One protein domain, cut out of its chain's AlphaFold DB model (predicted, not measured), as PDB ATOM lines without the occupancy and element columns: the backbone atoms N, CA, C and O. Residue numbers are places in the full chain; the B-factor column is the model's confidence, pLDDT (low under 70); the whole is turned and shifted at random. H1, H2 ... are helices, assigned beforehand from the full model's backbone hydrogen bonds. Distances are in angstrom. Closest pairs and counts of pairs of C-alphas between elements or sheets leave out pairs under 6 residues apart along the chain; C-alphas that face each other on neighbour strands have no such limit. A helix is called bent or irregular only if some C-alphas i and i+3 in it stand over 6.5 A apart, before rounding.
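Overview. This is residues 6 to 55 of the 67 residues of an uncharacterized protein of Chryseobacterium arachidis (UniProt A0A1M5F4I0). One long helix, H1, makes the longest axis, and two shorter helices lie crosswise on one side of it, H2 by its last residues and H3 by Ala 12. The printed part has 50 residues, with H1, H2 and H3 in that order and no named strand: all helix. It is compact, radius of gyration of the C-alphas 10.2 A, and elongated, 33 by 21 by 19 A.

Arrangement. H1, residues 6 to 22, touches H2, residues 29 to 40, with residues 15 to 22 alone; the closest C-alphas, Tyr 19 and Ile 32, are 7.2 A apart. They run opposite ways at a steep tilt of 68 degrees, only just short of perpendicular. H3, residues 46 to 53, is close to H1 but not clearly touching, C-alphas of Ala 12 and Ile 52 closest at 6.5 A, about perpendicular at 77 degrees. H2, with residues 30 to 33 alone, only just touches H3 with 3 pairs of C-alphas within 8 A, Val 33 and Tyr 46 closest at 6.5 A, about perpendicular at 84 degrees. Every O i to N i+4 pair is within hydrogen-bond range in H1 and H3, 4 of 8 in H2.

Along the chain. H1 begins at C-alpha 6 (39.506, -53.645, -48.722) and is 24.9 A long. H2, 15.3 A, is only just irregular: C-alphas 34 and 37 are 6.6 A apart. H3, 10.2 A, ends at C-alpha 53 (38.998, -38.130, -55.589).

Size, cuts and confidence. The farthest C-alphas, Lys 6 and Asp 26, are 33.1 A apart. The printed part has no cut; the H1 to H2 link is short, H2 to H3 tight. No printed residue is under 70 in pLDDT.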
ATOM      1  N   LYS A   6      40.769 -53.843 -49.453       84.00
ATOM      2  CA  LYS A   6      39.506 -53.645 -48.722       84.00
ATOM      3  C   LYS A   6      39.612 -52.525 -47.680       84.00
ATOM      4  O   LYS A   6      38.738 -51.662 -47.611       84.00
ATOM      5  N   ASN A   7      40.702 -52.493 -46.912       86.75
ATOM      6  CA  ASN A   7      40.938 -51.441 -45.917       86.75
ATOM      7  C   ASN A   7      41.180 -50.081 -46.578       86.75
ATOM      8  O   ASN A   7      40.702 -49.059 -46.083       86.75
ATOM      9  N   TYR A   8      41.891 -50.072 -47.705       88.44
ATOM     10  CA  TYR A   8      42.126 -48.856 -48.475       88.44
ATOM     11  C   TYR A   8      40.820 -48.276 -49.036       88.44
ATOM     12  O   TYR A   8      40.544 -47.096 -48.826       88.44
ATOM     13  N   ILE A   9      39.968 -49.107 -49.647       89.44
ATOM     14  CA  ILE A   9      38.644 -48.705 -50.148       89.44
ATOM     15  C   ILE A   9      37.772 -48.170 -49.009       89.44
ATOM     16  O   ILE A   9      37.174 -47.105 -49.149       89.44
ATOM     17  N   LYS A  10      37.733 -48.853 -47.856       89.06
ATOM     18  CA  LYS A  10      36.971 -48.396 -46.680       89.06
ATOM     19  C   LYS A  10      37.430 -47.012 -46.210       89.06
ATOM     20  O   LYS A  10      36.604 -46.135 -45.963       89.06
ATOM     21  N   ARG A  11      38.746 -46.791 -46.134       90.94
ATOM     22  CA  ARG A  11      39.319 -45.484 -45.785       90.94
ATOM     23  C   ARG A  11      38.985 -44.424 -46.835       90.94
ATOM     24  O   ARG A  11      38.617 -43.314 -46.471       90.94
ATOM     25  N   ALA A  12      39.082 -44.756 -48.118       91.44
ATOM     26  CA  ALA A  12      38.759 -43.841 -49.204       91.44
ATOM     27  C   ALA A  12      37.274 -43.429 -49.179       91.44
ATOM     28  O   ALA A  12      36.979 -42.241 -49.282       91.44
ATOM     29  N   ARG A  13      36.347 -44.368 -48.921       91.50
ATOM     30  CA  ARG A  13      34.916 -44.071 -48.699       91.50
ATOM     31  C   ARG A  13      34.707 -43.073 -47.561       91.50
ATOM     32  O   ARG A  13      33.963 -42.113 -47.733       91.50
ATOM     33  N   TYR A  14      35.386 -43.275 -46.432       93.44
ATOM     34  CA  TYR A  14      35.314 -42.361 -45.290       93.44
ATOM     35  C   TYR A  14      35.826 -40.953 -45.629       93.44
ATOM     36  O   TYR A  14      35.203 -39.956 -45.283       93.44
ATOM     37  N   ILE A  15      36.938 -40.848 -46.357       93.56
ATOM     38  CA  ILE A  15      37.475 -39.544 -46.766       93.56
ATOM     39  C   ILE A  15      36.492 -38.829 -47.707       93.56
ATOM     40  O   ILE A  15      36.249 -37.633 -47.541       93.56
ATOM     41  N   ILE A  16      35.894 -39.548 -48.664       93.25
ATOM     42  CA  ILE A  16      34.894 -38.977 -49.578       93.25
ATOM     43  C   ILE A  16      33.634 -38.538 -48.828       93.25
ATOM     44  O   ILE A  16      33.107 -37.467 -49.129       93.25
ATOM     45  N   SER A  17      33.152 -39.306 -47.846       93.81
ATOM     46  CA  SER A  17      31.969 -38.904 -47.075       93.81
ATOM     47  C   SER A  17      32.220 -37.615 -46.287       93.81
ATOM     48  O   SER A  17      31.394 -36.703 -46.338       93.81
ATOM     49  N   VAL A  18      33.391 -37.485 -45.651       94.56
ATOM     50  CA  VAL A  18      33.808 -36.249 -44.971       94.56
ATOM     51  C   VAL A  18      33.923 -35.088 -45.961       94.56
ATOM     52  O   VAL A  18      33.442 -33.995 -45.670       94.56
ATOM     53  N   TYR A  19      34.522 -35.306 -47.137       94.50
ATOM     54  CA  TYR A  19      34.622 -34.277 -48.174       94.50
ATOM     55  C   TYR A  19      33.241 -33.804 -48.637       94.50
ATOM     56  O   TYR A  19      32.985 -32.603 -48.626       94.50
ATOM     57  N   ASN A  20      32.335 -34.721 -48.977       93.38
ATOM     58  CA  ASN A  20      30.992 -34.384 -49.454       93.38
ATOM     59  C   ASN A  20      30.171 -33.629 -48.400       93.38
ATOM     60  O   ASN A  20      29.408 -32.742 -48.759       93.38
ATOM     61  N   ALA A  21      30.359 -33.929 -47.111       94.31
ATOM     62  CA  ALA A  21      29.677 -33.223 -46.026       94.31
ATOM     63  C   ALA A  21      30.128 -31.757 -45.858       94.31
ATOM     64  O   ALA A  21      29.371 -30.948 -45.330       94.31
ATOM     65  N   HIS A  22      31.346 -31.410 -46.291       93.25
ATOM     66  CA  HIS A  22      31.938 -30.075 -46.099       93.25
ATOM     67  C   HIS A  22      32.179 -29.310 -47.402       93.25
ATOM     68  O   HIS A  22      32.597 -28.147 -47.378       93.25
ATOM     69  N   LYS A  23      31.998 -29.964 -48.550       93.12
ATOM     70  CA  LYS A  23      32.175 -29.343 -49.852       93.12
ATOM     71  C   LYS A  23      30.928 -28.536 -50.193       93.12
ATOM     72  O   LYS A  23      29.869 -29.086 -50.469       93.12
ATOM     73  N   HIS A  24      31.109 -27.223 -50.243       91.94
ATOM     74  CA  HIS A  24      30.129 -26.262 -50.744       91.94
ATOM     75  C   HIS A  24      30.694 -25.544 -51.979       91.94
ATOM     76  O   HIS A  24      31.896 -25.645 -52.249       91.94
ATOM     77  N   ALA A  25      29.842 -24.833 -52.726       89.06
ATOM     78  CA  ALA A  25      30.229 -24.137 -53.959       89.06
ATOM     79  C   ALA A  25      31.438 -23.202 -53.751       89.06
ATOM     80  O   ALA A  25      32.382 -23.230 -54.538       89.06
ATOM     81  N   ASP A  26      31.466 -22.487 -52.624       92.69
ATOM     82  CA  ASP A  26      32.476 -21.461 -52.329       92.69
ATOM     83  C   ASP A  26      33.723 -21.991 -51.603       92.69
ATOM     84  O   ASP A  26      34.662 -21.246 -51.317       92.69
ATOM     85  N   VAL A  27      33.754 -23.281 -51.248       91.44
ATOM     86  CA  VAL A  27      34.846 -23.854 -50.451       91.44
ATOM     87  C   VAL A  27      35.839 -24.566 -51.372       91.44
ATOM     88  O   VAL A  27      35.505 -25.620 -51.918       91.44
ATOM     89  N   PRO A  28      37.080 -24.072 -51.536       92.88
ATOM     90  CA  PRO A  28      38.070 -24.738 -52.375       92.88
ATOM     91  C   PRO A  28      38.592 -26.023 -51.717       92.88
ATOM     92  O   PRO A  28      38.725 -26.113 -50.494       92.88
ATOM     93  N   ASP A  29      38.953 -27.012 -52.538       91.44
ATOM     94  CA  ASP A  29      39.418 -28.331 -52.076       91.44
ATOM     95  C   ASP A  29      40.664 -28.222 -51.186       91.44
ATOM     96  O   ASP A  29      40.797 -28.937 -50.195       91.44
ATOM     97  N   THR A  30      41.554 -27.276 -51.490       93.81
ATOM     98  CA  THR A  30      42.759 -26.989 -50.701       93.81
ATOM     99  C   THR A  30      42.434 -26.574 -49.265       93.81
ATOM    100  O   THR A  30      43.151 -26.962 -48.341       93.81
ATOM    101  N   LYS A  31      41.329 -25.846 -49.050       95.25
ATOM    102  CA  LYS A  31      40.869 -25.440 -47.714       95.25
ATOM    103  C   LYS A  31      40.357 -26.642 -46.925       95.25
ATOM    104  O   LYS A  31      40.681 -26.766 -45.746       95.25
ATOM    105  N   ILE A  32      39.633 -27.553 -47.575       94.44
ATOM    106  CA  ILE A  32      39.132 -28.787 -46.948       94.44
ATOM    107  C   ILE A  32      40.305 -29.683 -46.539       94.44
ATOM    108  O   ILE A  32      40.367 -30.115 -45.387       94.44
ATOM    109  N   VAL A  33      41.272 -29.893 -47.436       95.00
ATOM    110  CA  VAL A  33      42.467 -30.703 -47.149       95.00
ATOM    111  C   VAL A  33      43.284 -30.107 -46.000       95.00
ATOM    112  O   VAL A  33      43.739 -30.845 -45.132       95.00
ATOM    113  N   ARG A  34      43.453 -28.779 -45.958       95.06
ATOM    114  CA  ARG A  34      44.282 -28.116 -44.940       95.06
ATOM    115  C   ARG A  34      43.597 -27.970 -43.580       95.06
ATOM    116  O   ARG A  34      44.279 -28.042 -42.564       95.06
ATOM    117  N   HIS A  35      42.286 -27.725 -43.544       94.50
ATOM    118  CA  HIS A  35      41.593 -27.322 -42.311       94.50
ATOM    119  C   HIS A  35      40.519 -28.296 -41.841       94.50
ATOM    120  O   HIS A  35      40.268 -28.374 -40.640       94.50
ATOM    121  N   THR A  36      39.867 -29.019 -42.749       94.88
ATOM    122  CA  THR A  36      38.764 -29.919 -42.397       94.88
ATOM    123  C   THR A  36      39.280 -31.330 -42.162       94.88
ATOM    124  O   THR A  36      39.039 -31.892 -41.100       94.88
ATOM    125  N   PHE A  37      40.046 -31.892 -43.099       94.75
ATOM    126  CA  PHE A  37      40.566 -33.261 -43.009       94.75
ATOM    127  C   PHE A  37      41.351 -33.558 -41.715       94.75
ATOM    128  O   PHE A  37      41.053 -34.579 -41.088       94.75
ATOM    129  N   PRO A  38      42.234 -32.670 -41.212       95.38
ATOM    130  CA  PRO A  38      42.941 -32.925 -39.956       95.38
ATOM    131  C   PRO A  38      42.015 -33.065 -38.740       95.38
ATOM    132  O   PRO A  38      42.323 -33.832 -37.833       95.38
ATOM    133  N   LYS A  39      40.850 -32.393 -38.736       96.00
ATOM    134  CA  LYS A  39      39.848 -32.505 -37.655       96.00
ATOM    135  C   LYS A  39      39.218 -33.898 -37.578       96.00
ATOM    136  O   LYS A  39      38.780 -34.309 -36.514       96.00
ATOM    137  N   TYR A  40      39.210 -34.624 -38.694       95.19
ATOM    138  CA  TYR A  40      38.719 -36.001 -38.805       95.19
ATOM    139  C   TYR A  40      39.857 -37.029 -38.774       95.19
ATOM    140  O   TYR A  40      39.678 -38.173 -39.190       95.19
ATOM    141  N   ASN A  41      41.047 -36.626 -38.313       94.12
ATOM    142  CA  ASN A  41      42.256 -37.451 -38.304       94.12
ATOM    143  C   ASN A  41      42.656 -37.976 -39.702       94.12
ATOM    144  O   ASN A  41      43.277 -39.032 -39.851       94.12
ATOM    145  N   ILE A  42      42.286 -37.234 -40.751       94.31
ATOM    146  CA  ILE A  42      42.664 -37.510 -42.134       94.31
ATOM    147  C   ILE A  42      43.888 -36.649 -42.455       94.31
ATOM    148  O   ILE A  42      43.777 -35.468 -42.772       94.31
ATOM    149  N   HIS A  43      45.068 -37.261 -42.395       94.94
ATOM    150  CA  HIS A  43      46.333 -36.609 -42.746       94.94
ATOM    151  C   HIS A  43      46.788 -37.097 -44.118       94.94
ATOM    152  O   HIS A  43      47.232 -38.237 -44.263       94.94
ATOM    153  N   LEU A  44      46.612 -36.259 -45.139       93.75
ATOM    154  CA  LEU A  44      47.007 -36.552 -46.515       93.75
ATOM    155  C   LEU A  44      47.382 -35.272 -47.266       93.75
ATOM    156  O   LEU A  44      46.914 -34.181 -46.944       93.75
ATOM    157  N   SER A  45      48.237 -35.408 -48.275       94.50
ATOM    158  CA  SER A  45      48.621 -34.306 -49.153       94.50
ATOM    159  C   SER A  45      47.540 -34.016 -50.193       94.50
ATOM    160  O   SER A  45      46.734 -34.878 -50.545       94.50
ATOM    161  N   TYR A  46      47.564 -32.812 -50.766       94.12
ATOM    162  CA  TYR A  46      46.643 -32.446 -51.845       94.12
ATOM    163  C   TYR A  46      46.727 -33.408 -53.043       94.12
ATOM    164  O   TYR A  46      45.709 -33.767 -53.627       94.12
ATOM    165  N   ARG A  47      47.926 -33.905 -53.371       93.38
ATOM    166  CA  ARG A  47      48.111 -34.900 -54.438       93.38
ATOM    167  C   ARG A  47      47.464 -36.241 -54.090       93.38
ATOM    168  O   ARG A  47      46.806 -36.837 -54.934       93.38
ATOM    169  N   GLN A  48      47.622 -36.703 -52.848       93.19
ATOM    170  CA  GLN A  48      46.951 -37.917 -52.373       93.19
ATOM    171  C   GLN A  48      45.427 -37.755 -52.404       93.19
ATOM    172  O   GLN A  48      44.731 -38.685 -52.803       93.19
ATOM    173  N   TRP A  49      44.920 -36.569 -52.056       94.25
ATOM    174  CA  TRP A  49      43.501 -36.247 -52.189       94.25
ATOM    175  C   TRP A  49      43.033 -36.350 -53.640       94.25
ATOM    176  O   TRP A  49      42.070 -37.057 -53.905       94.25
ATOM    177  N   MET A  50      43.728 -35.706 -54.580       93.81
ATOM    178  CA  MET A  50      43.370 -35.749 -56.003       93.81
ATOM    179  C   MET A  50      43.351 -37.180 -56.552       93.81
ATOM    180  O   MET A  50      42.431 -37.533 -57.286       93.81
ATOM    181  N   ASN A  51      44.303 -38.022 -56.137       92.31
ATOM    182  CA  ASN A  51      44.301 -39.440 -56.498       92.31
ATOM    183  C   ASN A  51      43.044 -40.147 -55.971       92.31
ATOM    184  O   ASN A  51      42.356 -40.796 -56.746       92.31
ATOM    185  N   ILE A  52      42.714 -39.994 -54.683       91.19
ATOM    186  CA  ILE A  52      41.530 -40.623 -54.069       91.19
ATOM    187  C   ILE A  52      40.228 -40.090 -54.686       91.19
ATOM    188  O   ILE A  52      39.305 -40.862 -54.929       91.19
ATOM    189  N   LYS A  53      40.157 -38.787 -54.971       89.81
ATOM    190  CA  LYS A  53      38.998 -38.130 -55.589       89.81
ATOM    191  C   LYS A  53      38.736 -38.639 -57.010       89.81
ATOM    192  O   LYS A  53      37.582 -38.757 -57.400       89.81
ATOM    193  N   GLY A  54      39.792 -38.930 -57.770       88.19
ATOM    194  CA  GLY A  54      39.700 -39.489 -59.121       88.19
ATOM    195  C   GLY A  54      39.469 -41.002 -59.168       88.19
ATOM    196  O   GLY A  54      39.297 -41.556 -60.252       88.19
ATOM    197  N   MET A  55      39.474 -41.693 -58.025       87.62
ATOM    198  CA  MET A  55      39.229 -43.131 -57.987       87.62
ATOM    199  C   MET A  55      37.744 -43.457 -58.128       87.62
ATOM    200  O   MET A  55      36.892 -42.892 -57.445       87.62
TER     201      MET A  55